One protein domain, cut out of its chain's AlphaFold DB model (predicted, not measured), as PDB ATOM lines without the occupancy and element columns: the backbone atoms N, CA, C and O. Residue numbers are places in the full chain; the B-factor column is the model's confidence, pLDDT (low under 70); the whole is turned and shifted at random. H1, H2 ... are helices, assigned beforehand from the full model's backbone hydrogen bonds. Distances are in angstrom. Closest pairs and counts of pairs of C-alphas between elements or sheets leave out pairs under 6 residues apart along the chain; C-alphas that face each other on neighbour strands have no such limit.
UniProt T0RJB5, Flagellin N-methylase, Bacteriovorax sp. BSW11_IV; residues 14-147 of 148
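AT A GLANCE: This is residues 14 to 147 of the 148 residues of the protein "Flagellin N-methylase" of Bacteriovorax sp. BSW11_IV (UniProt T0RJB5). A small cluster of helices, H1 with H3 and H7 packed on it and H2 close by, has one long helix, H8, along one side; on the other side H4, H5 and H6 are spread out among long loops, with H4 near H6 and H5 away from the other helices. Residues 121 to 127, at the turn into H8, stick out. The printed part has 134 residues with eight named helices, H1 to H8 in that order, and no named strand; the class is all helix. It is only just loose, close to compact, with a radius of gyration of the C-alphas of 17.4 A, and spans 48 by 36 by 30 A.

HOW THE PARTS SIT: H1, residues 14 to 20, is the hub, touching three helices. It touches H3, residues 34 to 37; their closest C-alphas, of Arg 15 and Ile 36, are 6.0 A apart. H1 touches H7, residues 105 to 115, opposite ways at a steep tilt of 68 degrees, only just short of about perpendicular; their closest C-alphas, of Ser 20 and Tyr 107, are 4.2 A apart. Residues 134 to 138 of H8, residues 127 to 145, only just touch H1, with 3 pairs of C-alphas within 8 A; the closest are those of Lys 14 and Leu 135, 6.8 A apart, and the two helices run the same way at a steep tilt of 63 degrees. H2, residues 26 to 31, is close to H1 but not clearly touching, with the C-alphas of Gln 19 and Trp 29 closest at 7.4 A. H4, residues 56 to 59, is close to H6, residues 86 to 98, but not clearly touching; their closest C-alphas, of Ala 56 and Ile 92, are 7.0 A apart. H5, residues 67 to 70, is apart from both H4 and H6. In H1, H2, H6, H7 and H8 every O i to N i+4 pair is within hydrogen-bond range; H3, H4 and H5 are too short for such a pair.

IN THESE COORDINATES: H1 begins at C-alpha 14, (21.836, -28.913, -44.296), and is 9.9 A long; H2 is 8.6 A, H3 5.0 A, H4 5.2 A and H5 5.6 A. H6 begins at C-alpha 86, (24.344, -65.247, -45.294), and is 18.5 A long. H7 is 15.2 A and H8 26.6 A long; H8 ends at C-alpha 145, (30.045, -24.132, -31.836).

THE WHOLE: The two C-alphas farthest apart, of Pro 79 and Pro 122, are 50.0 A apart. The printed part has no cut. The links H3 to H4, H5 to H6 and H7 to H8 are long. The mean pLDDT of the printed part is 81.1; residues 116 to 147 are under 70.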
ATOM      1  N   LYS A  14      21.059 -29.528 -45.380       93.06
ATOM      2  CA  LYS A  14      21.836 -28.913 -44.296       93.06
ATOM      3  C   LYS A  14      22.175 -29.966 -43.246       93.06
ATOM      4  O   LYS A  14      23.325 -30.062 -42.822       93.06
ATOM      5  N   ARG A  15      21.194 -30.788 -42.873       95.06
ATOM      6  CA  ARG A  15      21.405 -31.928 -41.980       95.06
ATOM      7  C   ARG A  15      22.359 -32.949 -42.599       95.06
ATOM      8  O   ARG A  15      23.287 -33.379 -41.920       95.06
ATOM      9  N   LEU A  16      22.195 -33.276 -43.885       95.50
ATOM     10  CA  LEU A  16      23.111 -34.171 -44.599       95.50
ATOM     11  C   LEU A  16      24.557 -33.665 -44.558       95.50
ATOM     12  O   LEU A  16      25.469 -34.452 -44.322       95.50
ATOM     13  N   TYR A  17      24.767 -32.363 -44.767       94.38
ATOM     14  CA  TYR A  17      26.094 -31.762 -44.682       94.38
ATOM     15  C   TYR A  17      26.723 -31.990 -43.305       94.38
ATOM     16  O   TYR A  17      27.810 -32.555 -43.220       94.38
ATOM     17  N   ILE A  18      26.010 -31.640 -42.230       94.56
ATOM     18  CA  ILE A  18      26.505 -31.814 -40.856       94.56
ATOM     19  C   ILE A  18      26.830 -33.287 -40.578       94.56
ATOM     20  O   ILE A  18      27.892 -33.599 -40.045       94.56
ATOM     21  N   GLN A  19      25.955 -34.203 -40.998       95.56
ATOM     22  CA  GLN A  19      26.183 -35.642 -40.875       95.56
ATOM     23  C   GLN A  19      27.429 -36.114 -41.638       95.56
ATOM     24  O   GLN A  19      28.158 -36.977 -41.157       95.56
ATOM     25  N   SER A  20      27.688 -35.558 -42.824       95.00
ATOM     26  CA  SER A  20      28.833 -35.941 -43.659       95.00
ATOM     27  C   SER A  20      30.184 -35.579 -43.035       95.00
ATOM     28  O   SER A  20      31.169 -36.284 -43.265       95.00
ATOM     29  N   GLU A  21      30.227 -34.542 -42.191       94.75
ATOM     30  CA  GLU A  21      31.444 -34.095 -41.506       94.75
ATOM     31  C   GLU A  21      31.952 -35.118 -40.482       94.75
ATOM     32  O   GLU A  21      33.139 -35.110 -40.148       94.75
ATOM     33  N   ALA A  22      31.088 -36.012 -39.986       93.31
ATOM     34  CA  ALA A  22      31.499 -37.117 -39.121       93.31
ATOM     35  C   ALA A  22      32.342 -38.171 -39.862       93.31
ATOM     36  O   ALA A  22      33.095 -38.902 -39.230       93.31
ATOM     37  N   GLN A  23      32.267 -38.229 -41.198       90.94
ATOM     38  CA  GLN A  23      32.967 -39.219 -42.021       90.94
ATOM     39  C   GLN A  23      32.768 -40.650 -41.488       90.94
ATOM     40  O   GLN A  23      31.628 -41.107 -41.419       90.94
ATOM     41  N   ASN A  24      33.849 -41.351 -41.132       89.19
ATOM     42  CA  ASN A  24      33.835 -42.707 -40.575       89.19
ATOM     43  C   ASN A  24      34.133 -42.725 -39.058       89.19
ATOM     44  O   ASN A  24      34.525 -43.764 -38.540       89.19
ATOM     45  N   ASP A  25      33.994 -41.589 -38.368       91.94
ATOM     46  CA  ASP A  25      34.261 -41.441 -36.933       91.94
ATOM     47  C   ASP A  25      32.947 -41.557 -36.139       91.94
ATOM     48  O   ASP A  25      32.076 -40.680 -36.182       91.94
ATOM     49  N   ASP A  26      32.792 -42.672 -35.429       89.25
ATOM     50  CA  ASP A  26      31.619 -42.978 -34.615       89.25
ATOM     51  C   ASP A  26      31.545 -42.105 -33.355       89.25
ATOM     52  O   ASP A  26      30.462 -41.646 -32.989       89.25
ATOM     53  N   VAL A  27      32.678 -41.778 -32.733       91.12
ATOM     54  CA  VAL A  27      32.731 -40.859 -31.587       91.12
ATOM     55  C   VAL A  27      32.208 -39.479 -31.990       91.12
ATOM     56  O   VAL A  27      31.374 -38.894 -31.292       91.12
ATOM     57  N   LYS A  28      32.643 -38.955 -33.141       91.62
ATOM     58  CA  LYS A  28      32.139 -37.691 -33.698       91.62
ATOM     59  C   LYS A  28      30.659 -37.787 -34.066       91.62
ATOM     60  O   LYS A  28      29.908 -36.836 -33.834       91.62
ATOM     61  N   TRP A  29      30.219 -38.935 -34.581       91.00
ATOM     62  CA  TRP A  29      28.811 -39.189 -34.877       91.00
ATOM     63  C   TRP A  29      27.934 -39.122 -33.622       91.00
ATOM     64  O   TRP A  29      26.958 -38.377 -33.606       91.00
ATOM     65  N   PHE A  30      28.288 -39.833 -32.548       90.00
ATOM     66  CA  PHE A  30      27.482 -39.885 -31.320       90.00
ATOM     67  C   PHE A  30      27.524 -38.595 -30.488       90.00
ATOM     68  O   PHE A  30      26.587 -38.346 -29.732       90.00
ATOM     69  N   LYS A  31      28.529 -37.728 -30.680       91.81
ATOM     70  CA  LYS A  31      28.530 -36.349 -30.145       91.81
ATOM     71  C   LYS A  31      27.464 -35.452 -30.783       91.81
ATOM     72  O   LYS A  31      27.096 -34.435 -30.204       91.81
ATOM     73  N   THR A  32      26.975 -35.801 -31.972       91.25
ATOM     74  CA  THR A  32      25.949 -35.017 -32.666       91.25
ATOM     75  C   THR A  32      24.562 -35.291 -32.056       91.25
ATOM     76  O   THR A  32      24.194 -36.460 -31.889       91.25
ATOM     77  N   PRO A  33      23.759 -34.251 -31.748       92.69
ATOM     78  CA  PRO A  33      22.385 -34.411 -31.266       92.69
ATOM     79  C   PRO A  33      21.534 -35.316 -32.169       92.69
ATOM     80  O   PRO A  33      21.698 -35.313 -33.391       92.69
ATOM     81  N   TYR A  34      20.640 -36.125 -31.583       92.81
ATOM     82  CA  TYR A  34      19.880 -37.141 -32.328       92.81
ATOM     83  C   TYR A  34      19.037 -36.558 -33.469       92.81
ATOM     84  O   TYR A  34      19.015 -37.115 -34.562       92.81
ATOM     85  N   ASP A  35      18.371 -35.432 -33.244       92.31
ATOM     86  CA  ASP A  35      17.599 -34.695 -34.251       92.31
ATOM     87  C   ASP A  35      18.427 -34.342 -35.500       92.31
ATOM     88  O   ASP A  35      17.902 -34.356 -36.621       92.31
ATOM     89  N   ILE A  36      19.730 -34.122 -35.312       94.56
ATOM     90  CA  ILE A  36      20.693 -33.871 -36.380       94.56
ATOM     91  C   ILE A  36      21.267 -35.168 -36.955       94.56
ATOM     92  O   ILE A  36      21.338 -35.281 -38.175       94.56
ATOM     93  N   ARG A  37      21.663 -36.163 -36.149       93.50
ATOM     94  CA  ARG A  37      22.278 -37.411 -36.665       93.50
ATOM     95  C   ARG A  37      21.284 -38.475 -37.138       93.50
ATOM     96  O   ARG A  37      21.686 -39.431 -37.795       93.50
ATOM     97  N   ARG A  38      19.987 -38.347 -36.844       93.06
ATOM     98  CA  ARG A  38      18.951 -39.246 -37.381       93.06
ATOM     99  C   ARG A  38      19.012 -39.256 -38.910       93.06
ATOM    100  O   ARG A  38      19.193 -38.210 -39.530       93.06
ATOM    101  N   CYS A  39      18.869 -40.428 -39.526       92.38
ATOM    102  CA  CYS A  39      19.044 -40.583 -40.973       92.38
ATOM    103  C   CYS A  39      18.197 -39.565 -41.765       92.38
ATOM    104  O   CYS A  39      17.029 -39.328 -41.451       92.38
ATOM    105  N   VAL A  40      18.791 -38.960 -42.802       94.75
ATOM    106  CA  VAL A  40      18.146 -37.917 -43.624       94.75
ATOM    107  C   VAL A  40      16.875 -38.376 -44.336       94.75
ATOM    108  O   VAL A  40      16.061 -37.531 -44.688       94.75
ATOM    109  N   PHE A  41      16.693 -39.690 -44.481       94.69
ATOM    110  CA  PHE A  41      15.523 -40.334 -45.074       94.69
ATOM    111  C   PHE A  41      14.462 -40.762 -44.046       94.69
ATOM    112  O   PHE A  41      13.605 -41.587 -44.353       94.69
ATOM    113  N   LEU A  42      14.545 -40.301 -42.795       92.56
ATOM    114  CA  LEU A  42      13.489 -40.551 -41.816       92.56
ATOM    115  C   LEU A  42      12.431 -39.450 -41.877       92.56
ATOM    116  O   LEU A  42      12.748 -38.267 -41.734       92.56
ATOM    117  N   ASN A  43      11.171 -39.858 -42.018       91.94
ATOM    118  CA  ASN A  43      10.015 -38.968 -41.935       91.94
ATOM    119  C   ASN A  43       9.754 -38.519 -40.480       91.94
ATOM    120  O   ASN A  43      10.472 -38.896 -39.552       91.94
ATOM    121  N   ASN A  44       8.707 -37.730 -40.239       90.75
ATOM    122  CA  ASN A  44       8.391 -37.223 -38.893       90.75
ATOM    123  C   ASN A  44       7.969 -38.312 -37.890       90.75
ATOM    124  O   ASN A  44       8.013 -38.075 -36.688       90.75
ATOM    125  N   LYS A  45       7.616 -39.510 -38.368       90.88
ATOM    126  CA  LYS A  45       7.286 -40.688 -37.552       90.88
ATOM    127  C   LYS A  45       8.489 -41.606 -37.295       90.88
ATOM    128  O   LYS A  45       8.327 -42.669 -36.716       90.88
ATOM    129  N   ASN A  46       9.698 -41.199 -37.701       87.81
ATOM    130  CA  ASN A  46      10.913 -42.027 -37.677       87.81
ATOM    131  C   ASN A  46      10.848 -43.278 -38.572       87.81
ATOM    132  O   ASN A  46      11.580 -44.239 -38.349       87.81
ATOM    133  N   GLU A  47      10.038 -43.245 -39.627       89.62
ATOM    134  CA  GLU A  47       9.977 -44.300 -40.638       89.62
ATOM    135  C   GLU A  47      10.844 -43.918 -41.845       89.62
ATOM    136  O   GLU A  47      10.979 -42.741 -42.191       89.62
ATOM    137  N   CYS A  48      11.434 -44.911 -42.512       90.88
ATOM    138  CA  CYS A  48      12.229 -44.686 -43.719       90.88
ATOM    139  C   CYS A  48      11.318 -44.334 -44.904       90.88
ATOM    140  O   CYS A  48      10.599 -45.198 -45.402       90.88
ATOM    141  N   SER A  49      11.395 -43.095 -45.388       93.81
ATOM    142  CA  SER A  49      10.585 -42.576 -46.498       93.81
ATOM    143  C   SER A  49      10.978 -43.130 -47.872       93.81
ATOM    144  O   SER A  49      10.210 -43.017 -48.819       93.81
ATOM    145  N   ILE A  50      12.155 -43.754 -47.980       92.56
ATOM    146  CA  ILE A  50      12.640 -44.426 -49.195       92.56
ATOM    147  C   ILE A  50      12.619 -45.951 -49.050       92.56
ATOM    148  O   ILE A  50      13.515 -46.616 -49.562       92.56
ATOM    149  N   TYR A  51      11.647 -46.518 -48.322       89.94
ATOM    150  CA  TYR A  51      11.618 -47.945 -47.960       89.94
ATOM    151  C   TYR A  51      11.927 -48.875 -49.144       89.94
ATOM    152  O   TYR A  51      12.861 -49.678 -49.083       89.94
ATOM    153  N   GLU A  52      11.209 -48.696 -50.251       89.56
ATOM    154  CA  GLU A  52      11.364 -49.510 -51.462       89.56
ATOM    155  C   GLU A  52      12.709 -49.299 -52.172       89.56
ATOM    156  O   GLU A  52      13.206 -50.194 -52.854       89.56
ATOM    157  N   ASN A  53      13.356 -48.154 -51.942       89.62
ATOM    158  CA  ASN A  53      14.615 -47.726 -52.558       89.62
ATOM    159  C   ASN A  53      15.796 -47.715 -51.572       89.62
ATOM    160  O   ASN A  53      16.817 -47.072 -51.815       89.62
ATOM    161  N   ARG A  54      15.683 -48.430 -50.444       89.50
ATOM    162  CA  ARG A  54      16.725 -48.464 -49.409       89.50
ATOM    163  C   ARG A  54      18.085 -48.910 -49.964       89.50
ATOM    164  O   ARG A  54      18.127 -49.893 -50.719       89.50
ATOM    165  N   PRO A  55      19.193 -48.274 -49.523       87.44
ATOM    166  CA  PRO A  55      20.548 -48.717 -49.843       87.44
ATOM    167  C   PRO A  55      20.784 -50.185 -49.474       87.44
ATOM    168  O   PRO A  55      20.220 -50.674 -48.496       87.44
ATOM    169  N   ALA A  56      21.663 -50.873 -50.211       86.44
ATOM    170  CA  ALA A  56      21.946 -52.299 -50.012       86.44
ATOM    171  C   ALA A  56      22.307 -52.648 -48.552       86.44
ATOM    172  O   ALA A  56      21.717 -53.564 -47.989       86.44
ATOM    173  N   VAL A  57      23.167 -51.853 -47.899       82.31
ATOM    174  CA  VAL A  57      23.519 -52.023 -46.472       82.31
ATOM    175  C   VAL A  57      22.321 -51.910 -45.525       82.31
ATOM    176  O   VAL A  57      22.305 -52.502 -44.455       82.31
ATOM    177  N   CYS A  58      21.280 -51.161 -45.883       86.38
ATOM    178  CA  CYS A  58      20.075 -51.084 -45.059       86.38
ATOM    179  C   CYS A  58      19.203 -52.337 -45.217       86.38
ATOM    180  O   CYS A  58      18.436 -52.652 -44.315       86.38
ATOM    181  N   ARG A  59      19.323 -53.068 -46.334       86.25
ATOM    182  CA  ARG A  59      18.567 -54.309 -46.581       86.25
ATOM    183  C   ARG A  59      19.143 -55.513 -45.836       86.25
ATOM    184  O   ARG A  59      18.405 -56.460 -45.595       86.25
ATOM    185  N   THR A  60      20.411 -55.460 -45.433       85.38
ATOM    186  CA  THR A  60      21.060 -56.500 -44.610       85.38
ATOM    187  C   THR A  60      20.799 -56.336 -43.112       85.38
ATOM    188  O   THR A  60      21.105 -57.230 -42.334       85.38
ATOM    189  N   ASN A  61      20.229 -55.202 -42.691       82.00
ATOM    190  CA  ASN A  61      19.992 -54.864 -41.287       82.00
ATOM    191  C   ASN A  61      18.536 -55.129 -40.859       82.00
ATOM    192  O   ASN A  61      17.868 -54.252 -40.315       82.00
ATOM    193  N   MET A  62      18.018 -56.330 -41.134       85.62
ATOM    194  CA  MET A  62      16.716 -56.766 -40.612       85.62
ATOM    195  C   MET A  62      16.898 -57.419 -39.241       85.62
ATOM    196  O   MET A  62      17.781 -58.258 -39.095       85.62
ATOM    197  N   VAL A  63      16.071 -57.066 -38.253       88.94
ATOM    198  CA  VAL A  63      16.177 -57.569 -36.872       88.94
ATOM    199  C   VAL A  63      15.050 -58.532 -36.498       88.94
ATOM    200  O   VAL A  63      13.923 -58.389 -36.959       88.94
ATOM    201  N   MET A  64      15.381 -59.499 -35.642       92.75
ATOM    202  CA  MET A  64      14.471 -60.408 -34.932       92.75
ATOM    203  C   MET A  64      14.275 -60.003 -33.461       92.75
ATOM    204  O   MET A  64      13.410 -60.558 -32.790       92.75
ATOM    205  N   SER A  65      15.126 -59.116 -32.933       92.88
ATOM    206  CA  SER A  65      14.982 -58.523 -31.597       92.88
ATOM    207  C   SER A  65      13.892 -57.447 -31.583       92.88
ATOM    208  O   SER A  65      13.346 -57.101 -32.633       92.88
ATOM    209  N   ASP A  66      13.592 -56.901 -30.403       91.62
ATOM    210  CA  ASP A  66      12.669 -55.774 -30.280       91.62
ATOM    211  C   ASP A  66      13.176 -54.588 -31.135       91.62
ATOM    212  O   ASP A  66      14.334 -54.180 -30.993       91.62
ATOM    213  N   PRO A  67      12.361 -54.021 -32.047       86.25
ATOM    214  CA  PRO A  67      12.776 -52.895 -32.885       86.25
ATOM    215  C   PRO A  67      13.216 -51.656 -32.097       86.25
ATOM    216  O   PRO A  67      13.994 -50.847 -32.609       86.25
ATOM    217  N   SER A  68      12.741 -51.492 -30.858       88.00
ATOM    218  CA  SER A  68      13.160 -50.400 -29.977       88.00
ATOM    219  C   SER A  68      14.644 -50.480 -29.602       88.00
ATOM    220  O   SER A  68      15.255 -49.437 -29.362       88.00
ATOM    221  N   ASP A  69      15.270 -51.659 -29.676       90.75
ATOM    222  CA  ASP A  69      16.708 -51.819 -29.441       90.75
ATOM    223  C   ASP A  69      17.564 -51.175 -30.545       90.75
ATOM    224  O   ASP A  69      18.708 -50.784 -30.308       90.75
ATOM    225  N   CYS A  70      17.014 -50.983 -31.751       85.50
ATOM    226  CA  CYS A  70      17.685 -50.240 -32.821       85.50
ATOM    227  C   CYS A  70      17.713 -48.724 -32.568       85.50
ATOM    228  O   CYS A  70      18.452 -47.995 -33.240       85.50
ATOM    229  N   ALA A  71      16.889 -48.220 -31.644       87.06
ATOM    230  CA  ALA A  71      16.853 -46.803 -31.339       87.06
ATOM    231  C   ALA A  71      18.135 -46.391 -30.612       87.06
ATOM    232  O   ALA A  71      18.529 -46.968 -29.603       87.06
ATOM    233  N   THR A  72      18.760 -45.326 -31.108       87.81
ATOM    234  CA  THR A  72      19.952 -44.733 -30.485       87.81
ATOM    235  C   THR A  72      19.682 -43.315 -30.009       87.81
ATOM    236  O   THR A  72      20.615 -42.535 -29.872       87.81
ATOM    237  N   MET A  73      18.417 -42.931 -29.801       89.94
ATOM    238  CA  MET A  73      18.021 -41.568 -29.405       89.94
ATOM    239  C   MET A  73      18.719 -41.098 -28.129       89.94
ATOM    240  O   MET A  73      19.110 -39.942 -28.024       89.94
ATOM    241  N   ASP A  74      18.952 -42.028 -27.212       88.81
ATOM    242  CA  ASP A  74      19.640 -41.830 -25.940       88.81
ATOM    243  C   ASP A  74      21.171 -41.918 -26.036       88.81
ATOM    244  O   ASP A  74      21.864 -41.896 -25.023       88.81
ATOM    245  N   GLY A  75      21.708 -42.055 -27.251       84.44
ATOM    246  CA  GLY A  75      23.143 -42.186 -27.504       84.44
ATOM    247  C   GLY A  75      23.722 -43.554 -27.148       84.44
ATOM    248  O   GLY A  75      24.933 -43.725 -27.241       84.44
ATOM    249  N   LYS A  76      22.892 -44.531 -26.765       85.00
ATOM    250  CA  LYS A  76      23.354 -45.868 -26.383       85.00
ATOM    251  C   LYS A  76      23.183 -46.855 -27.529       85.00
ATOM    252  O   LYS A  76      22.177 -46.845 -28.236       85.00
ATOM    253  N   GLN A  77      24.176 -47.722 -27.691       86.50
ATOM    254  CA  GLN A  77      24.087 -48.896 -28.550       86.50
ATOM    255  C   GLN A  77      23.557 -50.070 -27.728       86.50
ATOM    256  O   GLN A  77      23.934 -50.242 -26.568       86.50
ATOM    257  N   ARG A  78      22.683 -50.871 -28.333       89.94
ATOM    258  CA  ARG A  78      22.099 -52.065 -27.720       89.94
ATOM    259  C   ARG A  78      22.381 -53.272 -28.609       89.94
ATOM    260  O   ARG A  78      22.485 -53.111 -29.829       89.94
ATOM    261  N   PRO A  79      22.524 -54.473 -28.029       91.44
ATOM    262  CA  PRO A  79      22.634 -55.683 -28.822       91.44
ATOM    263  C   PRO A  79      21.322 -55.922 -29.575       91.44
ATOM    264  O   PRO A  79      20.247 -55.895 -28.987       91.44
ATOM    265  N   ILE A  80      21.424 -56.190 -30.874       91.69
ATOM    266  CA  ILE A  80      20.295 -56.581 -31.722       91.69
ATOM    267  C   ILE A  80      20.571 -57.952 -32.326       91.69
ATOM    268  O   ILE A  80      21.723 -58.316 -32.576       91.69
ATOM    269  N   ARG A  81      19.513 -58.714 -32.602       91.12
ATOM    270  CA  ARG A  81      19.631 -59.977 -33.336       91.12
ATOM    271  C   ARG A  81      19.234 -59.741 -34.780       91.12
ATOM    272  O   ARG A  81      18.071 -59.463 -35.039       91.12
ATOM    273  N   LEU A  82      20.169 -59.889 -35.710       88.88
ATOM    274  CA  LEU A  82      19.875 -59.780 -37.138       88.88
ATOM    275  C   LEU A  82      19.257 -61.075 -37.688       88.88
ATOM    276  O   LEU A  82      19.558 -62.174 -37.213       88.88
ATOM    277  N   ILE A  83      18.404 -60.949 -38.707       88.69
ATOM    278  CA  ILE A  83      17.982 -62.074 -39.543       88.69
ATOM    279  C   ILE A  83      19.215 -62.587 -40.273       88.69
ATOM    280  O   ILE A  83      19.924 -61.824 -40.936       88.69
ATOM    281  N   ASN A  84      19.448 -63.894 -40.185       87.62
ATOM    282  CA  ASN A  84      20.534 -64.486 -40.933       87.62
ATOM    283  C   ASN A  84      20.194 -64.515 -42.436       87.62
ATOM    284  O   ASN A  84      19.255 -65.186 -42.863       87.62
ATOM    285  N   THR A  85      20.968 -63.775 -43.227       88.69
ATOM    286  CA  THR A  85      20.858 -63.680 -44.687       88.69
ATOM    287  C   THR A  85      22.219 -63.906 -45.354       88.69
ATOM    288  O   THR A  85      22.591 -63.195 -46.284       88.69
ATOM    289  N   ASP A  86      22.962 -64.921 -44.892       88.69
ATOM    290  CA  ASP A  86      24.344 -65.247 -45.294       88.69
ATOM    291  C   ASP A  86      24.653 -65.029 -46.783       88.69
ATOM    292  O   ASP A  86      25.604 -64.332 -47.126       88.69
ATOM    293  N   LYS A  87      23.827 -65.565 -47.693       90.44
ATOM    294  CA  LYS A  87      24.046 -65.425 -49.145       90.44
ATOM    295  C   LYS A  87      23.971 -63.972 -49.625       90.44
ATOM    296  O   LYS A  87      24.814 -63.543 -50.409       90.44
ATOM    297  N   ALA A  88      22.975 -63.218 -49.160       88.19
ATOM    298  CA  ALA A  88      22.809 -61.813 -49.525       88.19
ATOM    299  C   ALA A  88      23.919 -60.951 -48.906       88.19
ATOM    300  O   ALA A  88      24.496 -60.103 -49.588       88.19
ATOM    301  N   ASN A  89      24.271 -61.226 -47.647       88.50
ATOM    302  CA  ASN A  89      25.359 -60.554 -46.947       88.50
ATOM    303  C   ASN A  89      26.699 -60.774 -47.656       88.50
ATOM    304  O   ASN A  89      27.405 -59.806 -47.923       88.50
ATOM    305  N   MET A  90      27.020 -62.013 -48.043       90.81
ATOM    306  CA  MET A  90      28.234 -62.317 -48.807       90.81
ATOM    307  C   MET A  90      28.289 -61.547 -50.131       90.81
ATOM    308  O   MET A  90      29.317 -60.945 -50.436       90.81
ATOM    309  N   ALA A  91      27.192 -61.513 -50.894       91.19
ATOM    310  CA  ALA A  91      27.141 -60.785 -52.162       91.19
ATOM    311  C   ALA A  91      27.379 -59.274 -51.978       91.19
ATOM    312  O   ALA A  91      28.141 -58.664 -52.729       91.19
ATOM    313  N   ILE A  92      26.768 -58.673 -50.952       89.75
ATOM    314  CA  ILE A  92      26.925 -57.245 -50.645       89.75
ATOM    315  C   ILE A  92      28.350 -56.936 -50.175       89.75
ATOM    316  O   ILE A  92      28.958 -55.983 -50.663       89.75
ATOM    317  N   MET A  93      28.912 -57.759 -49.285       88.81
ATOM    318  CA  MET A  93      30.273 -57.568 -48.778       88.81
ATOM    319  C   MET A  93      31.324 -57.737 -49.875       88.81
ATOM    320  O   MET A  93      32.226 -56.909 -49.969       88.81
ATOM    321  N   ALA A  94      31.175 -58.728 -50.762       91.69
ATOM    322  CA  ALA A  94      32.044 -58.878 -51.930       91.69
ATOM    323  C   ALA A  94      31.999 -57.632 -52.830       91.69
ATOM    324  O   ALA A  94      33.041 -57.141 -53.267       91.69
ATOM    325  N   GLY A  95      30.801 -57.075 -53.046       89.69
ATOM    326  CA  GLY A  95      30.617 -55.808 -53.752       89.69
ATOM    327  C   GLY A  95      31.370 -54.645 -53.099       89.69
ATOM    328  O   GLY A  95      31.995 -53.849 -53.800       89.69
ATOM    329  N   TYR A  96      31.372 -54.563 -51.765       87.25
ATOM    330  CA  TYR A  96      32.148 -53.553 -51.042       87.25
ATOM    331  C   TYR A  96      33.657 -53.770 -51.127       87.25
ATOM    332  O   TYR A  96      34.383 -52.789 -51.270       87.25
ATOM    333  N   THR A  97      34.137 -55.013 -51.112       88.44
ATOM    334  CA  THR A  97      35.571 -55.314 -51.246       88.44
ATOM    335  C   THR A  97      36.141 -54.858 -52.590       88.44
ATOM    336  O   THR A  97      37.276 -54.395 -52.645       88.44
ATOM    337  N   VAL A  98      35.363 -54.945 -53.674       91.81
ATOM    338  CA  VAL A  98      35.805 -54.510 -55.014       91.81
ATOM    339  C   VAL A  98      35.475 -53.045 -55.324       91.81
ATOM    340  O   VAL A  98      35.879 -52.516 -56.363       91.81
ATOM    341  N   ALA A  99      34.732 -52.362 -54.447       88.00
ATOM    342  CA  ALA A  99      34.374 -50.967 -54.644       88.00
ATOM    343  C   ALA A  99      35.609 -50.061 -54.516       88.00
ATOM    344  O   ALA A  99      36.359 -50.110 -53.548       88.00
ATOM    345  N   ARG A 100      35.789 -49.143 -55.475       85.50
ATOM    346  CA  ARG A 100      36.928 -48.198 -55.485       85.50
ATOM    347  C   ARG A 100      36.866 -47.148 -54.372       85.50
ATOM    348  O   ARG A 100      37.839 -46.434 -54.145       85.50
ATOM    349  N   THR A 101      35.703 -46.983 -53.748       83.56
ATOM    350  CA  THR A 101      35.452 -45.999 -52.694       83.56
ATOM    351  C   THR A 101      34.484 -46.574 -51.671       83.56
ATOM    352  O   THR A 101      33.470 -47.145 -52.066       83.56
ATOM    353  N   GLY A 102      34.751 -46.340 -50.387       85.44
ATOM    354  CA  GLY A 102      33.871 -46.696 -49.276       85.44
ATOM    355  C   GLY A 102      33.704 -45.542 -48.288       85.44
ATOM    356  O   GLY A 102      34.349 -44.499 -48.418       85.44
ATOM    357  N   GLY A 103      32.813 -45.727 -47.319       88.12
ATOM    358  CA  GLY A 103      32.534 -44.765 -46.256       88.12
ATOM    359  C   GLY A 103      31.088 -44.835 -45.777       88.12
ATOM    360  O   GLY A 103      30.287 -45.619 -46.291       88.12
ATOM    361  N   THR A 104      30.746 -44.002 -44.799       90.69
ATOM    362  CA  THR A 104      29.372 -43.903 -44.293       90.69
ATOM    363  C   THR A 104      28.409 -43.334 -45.338       90.69
ATOM    364  O   THR A 104      28.788 -42.564 -46.227       90.69
ATOM    365  N   LEU A 105      27.127 -43.700 -45.221       91.06
ATOM    366  CA  LEU A 105      26.071 -43.233 -46.124       91.06
ATOM    367  C   LEU A 105      26.011 -41.694 -46.230       91.06
ATOM    368  O   LEU A 105      25.980 -41.210 -47.362       91.06
ATOM    369  N   PRO A 106      26.042 -40.906 -45.131       93.06
ATOM    370  CA  PRO A 106      25.987 -39.448 -45.234       93.06
ATOM    371  C   PRO A 106      27.183 -38.859 -45.989       93.06
ATOM    372  O   PRO A 106      27.003 -37.995 -46.846       93.06
ATOM    373  N   TYR A 107      28.392 -39.372 -45.735       92.75
ATOM    374  CA  TYR A 107      29.604 -38.944 -46.433       92.75
ATOM    375  C   TYR A 107      29.534 -39.240 -47.937       92.75
ATOM    376  O   TYR A 107      29.746 -38.351 -48.769       92.75
ATOM    377  N   LEU A 108      29.203 -40.482 -48.303       91.06
ATOM    378  CA  LEU A 108      29.146 -40.902 -49.703       91.06
ATOM    379  C   LEU A 108      28.025 -40.200 -50.471       91.06
ATOM    380  O   LEU A 108      28.240 -39.791 -51.615       91.06
ATOM    381  N   LEU A 109      26.854 -40.021 -49.854       91.44
ATOM    382  CA  LEU A 109      25.725 -39.321 -50.465       91.44
ATOM    383  C   LEU A 109      26.066 -37.849 -50.708       91.44
ATOM    384  O   LEU A 109      25.911 -37.370 -51.830       91.44
ATOM    385  N   TRP A 110      26.611 -37.156 -49.703       92.75
ATOM    386  CA  TRP A 110      27.038 -35.764 -49.836       92.75
ATOM    387  C   TRP A 110      28.057 -35.583 -50.964       92.75
ATOM    388  O   TRP A 110      27.858 -34.773 -51.874       92.75
ATOM    389  N   LYS A 111      29.116 -36.405 -50.959       90.00
ATOM    390  CA  LYS A 111      30.156 -36.411 -51.995       90.00
ATOM    391  C   LYS A 111      29.574 -36.663 -53.384       90.00
ATOM    392  O   LYS A 111      29.994 -36.030 -54.349       90.00
ATOM    393  N   THR A 112      28.618 -37.580 -53.497       88.56
ATOM    394  CA  THR A 112      27.995 -37.941 -54.775       88.56
ATOM    395  C   THR A 112      27.132 -36.806 -55.309       88.56
ATOM    396  O   THR A 112      27.328 -36.402 -56.453       88.56
ATOM    397  N   LEU A 113      26.270 -36.210 -54.480       87.50
ATOM    398  CA  LEU A 113      25.436 -35.066 -54.869       87.50
ATOM    399  C   LEU A 113      26.271 -33.874 -55.368       87.50
ATOM    400  O   LEU A 113      25.877 -33.206 -56.315       87.50
ATOM    401  N   HIS A 114      27.463 -33.654 -54.804       79.62
ATOM    402  CA  HIS A 114      28.369 -32.579 -55.239       79.62
ATOM    403  C   HIS A 114      29.149 -32.906 -56.517       79.62
ATOM    404  O   HIS A 114      29.572 -32.000 -57.239       79.62
ATOM    405  N   ARG A 115      29.354 -34.194 -56.812       72.50
ATOM    406  CA  ARG A 115      29.942 -34.655 -58.078       72.50
ATOM    407  C   ARG A 115      28.912 -34.673 -59.208       72.50
ATOM    408  O   ARG A 115      29.293 -34.502 -60.366       72.50
ATOM    409  N   PHE A 116      27.630 -34.840 -58.887       58.88
ATOM    410  CA  PHE A 116      26.533 -34.754 -59.843       58.88
ATOM    411  C   PHE A 116      26.287 -33.299 -60.272       58.88
ATOM    412  O   PHE A 116      25.546 -32.545 -59.653       58.88
ATOM    413  N   LYS A 117      26.875 -32.912 -61.409       48.28
ATOM    414  CA  LYS A 117      26.413 -31.777 -62.225       48.28
ATOM    415  C   LYS A 117      25.351 -32.279 -63.217       48.28
ATOM    416  O   LYS A 117      25.629 -32.381 -64.409       48.28
ATOM    417  N   GLY A 118      24.172 -32.682 -62.737       44.56
ATOM    418  CA  GLY A 118      23.037 -32.988 -63.626       44.56
ATOM    419  C   GLY A 118      22.581 -31.740 -64.405       44.56
ATOM    420  O   GLY A 118      22.905 -30.624 -63.981       44.56
ATOM    421  N   PRO A 119      21.873 -31.881 -65.544       36.03
ATOM    422  CA  PRO A 119      21.372 -30.726 -66.285       36.03
ATOM    423  C   PRO A 119      20.457 -29.887 -65.383       36.03
ATOM    424  O   PRO A 119      19.615 -30.418 -64.661       36.03
ATOM    425  N   ARG A 120      20.669 -28.567 -65.390       42.03
ATOM    426  CA  ARG A 120      19.828 -27.613 -64.658       42.03
ATOM    427  C   ARG A 120      18.412 -27.670 -65.235       42.03
ATOM    428  O   ARG A 120      18.263 -27.674 -66.454       42.03
ATOM    429  N   SER A 121      17.405 -27.697 -64.360       36.19
ATOM    430  CA  SER A 121      16.004 -27.465 -64.730       36.19
ATOM    431  C   SER A 121      15.892 -26.205 -65.614       36.19
ATOM    432  O   SER A 121      16.583 -25.223 -65.318       36.19
ATOM    433  N   PRO A 122      15.049 -26.193 -66.668       37.59
ATOM    434  CA  PRO A 122      14.828 -25.013 -67.513       37.59
ATOM    435  C   PRO A 122      14.171 -23.850 -66.758       37.59
ATOM    436  O   PRO A 122      14.161 -22.723 -67.242       37.59
ATOM    437  N   GLN A 123      13.606 -24.116 -65.581       40.41
ATOM    438  CA  GLN A 123      12.941 -23.121 -64.754       40.41
ATOM    439  C   GLN A 123      13.962 -22.602 -63.743       40.41
ATOM    440  O   GLN A 123      14.304 -23.251 -62.755       40.41
ATOM    441  N   GLY A 124      14.540 -21.462 -64.114       41.50
ATOM    442  CA  GLY A 124      15.622 -20.796 -63.420       41.50
ATOM    443  C   GLY A 124      15.261 -20.398 -61.998       41.50
ATOM    444  O   GLY A 124      14.521 -19.457 -61.784       41.50
ATOM    445  N   GLU A 125      15.881 -21.083 -61.052       38.78
ATOM    446  CA  GLU A 125      16.586 -20.512 -59.910       38.78
ATOM    447  C   GLU A 125      17.484 -21.637 -59.407       38.78
ATOM    448  O   GLU A 125      17.035 -22.752 -59.138       38.78
ATOM    449  N   SER A 126      18.803 -21.428 -59.405       42.03
ATOM    450  CA  SER A 126      19.695 -22.518 -59.027       42.03
ATOM    451  C   SER A 126      19.497 -22.791 -57.536       42.03
ATOM    452  O   SER A 126      20.054 -22.072 -56.708       42.03
ATOM    453  N   ALA A 127      18.771 -23.857 -57.196       47.78
ATOM    454  CA  ALA A 127      18.689 -24.395 -55.838       47.78
ATOM    455  C   ALA A 127      20.093 -24.520 -55.204       47.78
ATOM    456  O   ALA A 127      20.284 -24.324 -54.011       47.78
ATOM    457  N   MET A 128      21.123 -24.728 -56.033       45.91
ATOM    458  CA  MET A 128      22.533 -24.769 -55.639       45.91
ATOM    459  C   MET A 128      23.113 -23.433 -55.128       45.91
ATOM    460  O   MET A 128      24.074 -23.443 -54.364       45.91
ATOM    461  N   GLY A 129      22.579 -22.284 -55.551       44.38
ATOM    462  CA  GLY A 129      22.985 -20.953 -55.085       44.38
ATOM    463  C   GLY A 129      22.484 -20.681 -53.671       44.38
ATOM    464  O   GLY A 129      23.263 -20.298 -52.796       44.38
ATOM    465  N   GLU A 130      21.216 -20.998 -53.423       50.31
ATOM    466  CA  GLU A 130      20.628 -20.917 -52.091       50.31
ATOM    467  C   GLU A 130      21.227 -21.967 -51.144       50.31
ATOM    468  O   GLU A 130      21.592 -21.645 -50.014       50.31
ATOM    469  N   VAL A 131      21.461 -23.192 -51.626       55.03
ATOM    470  CA  VAL A 131      22.171 -24.237 -50.875       55.03
ATOM    471  C   VAL A 131      23.601 -23.802 -50.539       55.03
ATOM    472  O   VAL A 131      24.005 -23.937 -49.389       55.03
ATOM    473  N   ARG A 132      24.360 -23.195 -51.467       53.84
ATOM    474  CA  ARG A 132      25.701 -22.638 -51.179       53.84
ATOM    475  C   ARG A 132      25.669 -21.524 -50.135       53.84
ATOM    476  O   ARG A 132      26.561 -21.468 -49.291       53.84
ATOM    477  N   HIS A 133      24.673 -20.645 -50.187       51.78
ATOM    478  CA  HIS A 133      24.514 -19.569 -49.210       51.78
ATOM    479  C   HIS A 133      24.174 -20.124 -47.817       51.78
ATOM    480  O   HIS A 133      24.849 -19.803 -46.837       51.78
ATOM    481  N   ARG A 134      23.203 -21.043 -47.740       60.06
ATOM    482  CA  ARG A 134      22.816 -21.741 -46.503       60.06
ATOM    483  C   ARG A 134      23.951 -22.618 -45.952       60.06
ATOM    484  O   ARG A 134      24.087 -22.722 -44.736       60.06
ATOM    485  N   LEU A 135      24.801 -23.189 -46.812       56.91
ATOM    486  CA  LEU A 135      26.000 -23.947 -46.426       56.91
ATOM    487  C   LEU A 135      27.091 -23.060 -45.838       56.91
ATOM    488  O   LEU A 135      27.640 -23.416 -44.804       56.91
ATOM    489  N   LYS A 136      27.376 -21.896 -46.437       68.75
ATOM    490  CA  LYS A 136      28.317 -20.927 -45.851       68.75
ATOM    491  C   LYS A 136      27.844 -20.457 -44.477       68.75
ATOM    492  O   LYS A 136      28.639 -20.359 -43.547       68.75
ATOM    493  N   GLN A 137      26.542 -20.213 -44.331       66.88
ATOM    494  CA  GLN A 137      25.958 -19.881 -43.033       66.88
ATOM    495  C   GLN A 137      26.085 -21.046 -42.042       66.88
ATOM    496  O   GLN A 137      26.535 -20.831 -40.921       66.88
ATOM    497  N   ALA A 138      25.774 -22.279 -42.456       62.38
ATOM    498  CA  ALA A 138      25.907 -23.463 -41.608       62.38
ATOM    499  C   ALA A 138      27.364 -23.731 -41.189       62.38
ATOM    500  O   ALA A 138      27.607 -23.999 -40.019       62.38
ATOM    501  N   GLN A 139      28.329 -23.599 -42.102       67.88
ATOM    502  CA  GLN A 139      29.765 -23.723 -41.824       67.88
ATOM    503  C   GLN A 139      30.236 -22.711 -40.778       67.88
ATOM    504  O   GLN A 139      30.932 -23.078 -39.833       67.88
ATOM    505  N   ASN A 140      29.799 -21.456 -40.896       67.88
ATOM    506  CA  ASN A 140      30.126 -20.415 -39.925       67.88
ATOM    507  C   ASN A 140      29.493 -20.680 -38.550       67.88
ATOM    508  O   ASN A 140      30.123 -20.426 -37.526       67.88
ATOM    509  N   THR A 141      28.263 -21.201 -38.508       69.75
ATOM    510  CA  THR A 141      27.595 -21.576 -37.253       69.75
ATOM    511  C   THR A 141      28.277 -22.769 -36.588       69.75
ATOM    512  O   THR A 141      28.528 -22.728 -35.389       69.75
ATOM    513  N   VAL A 142      28.625 -23.804 -37.355       65.50
ATOM    514  CA  VAL A 142      29.324 -24.994 -36.848       65.50
ATOM    515  C   VAL A 142      30.709 -24.618 -36.316       65.50
ATOM    516  O   VAL A 142      31.043 -24.989 -35.199       65.50
ATOM    517  N   SER A 143      31.479 -23.808 -37.050       65.69
ATOM    518  CA  SER A 143      32.800 -23.340 -36.606       65.69
ATOM    519  C   SER A 143      32.745 -22.622 -35.250       65.69
ATOM    520  O   SER A 143      33.566 -22.895 -34.378       65.69
ATOM    521  N   LYS A 144      31.723 -21.784 -35.017       66.75
ATOM    522  CA  LYS A 144      31.501 -21.102 -33.729       66.75
ATOM    523  C   LYS A 144      31.135 -22.044 -32.578       66.75
ATOM    524  O   LYS A 144      31.501 -21.767 -31.447       66.75
ATOM    525  N   ILE A 145      30.424 -23.138 -32.856       65.69
ATOM    526  CA  ILE A 145      30.045 -24.132 -31.836       65.69
ATOM    527  C   ILE A 145      31.260 -24.956 -31.386       65.69
ATOM    528  O   ILE A 145      31.332 -25.343 -30.230       65.69
ATOM    529  N   PHE A 146      32.217 -25.209 -32.282       49.56
ATOM    530  CA  PHE A 146      33.422 -26.002 -31.996       49.56
ATOM    531  C   PHE A 146      34.651 -25.164 -31.579       49.56
ATOM    532  O   PHE A 146      35.735 -25.722 -31.430       49.56
ATOM    533  N   SER A 147      34.503 -23.843 -31.418       52.59
ATOM    534  CA  SER A 147      35.555 -22.920 -30.942       52.59
ATOM    535  C   SER A 147      35.250 -22.281 -29.575       52.59
ATOM    536  O   SER A 147      35.992 -21.401 -29.137       52.59
TER     537      SER A 147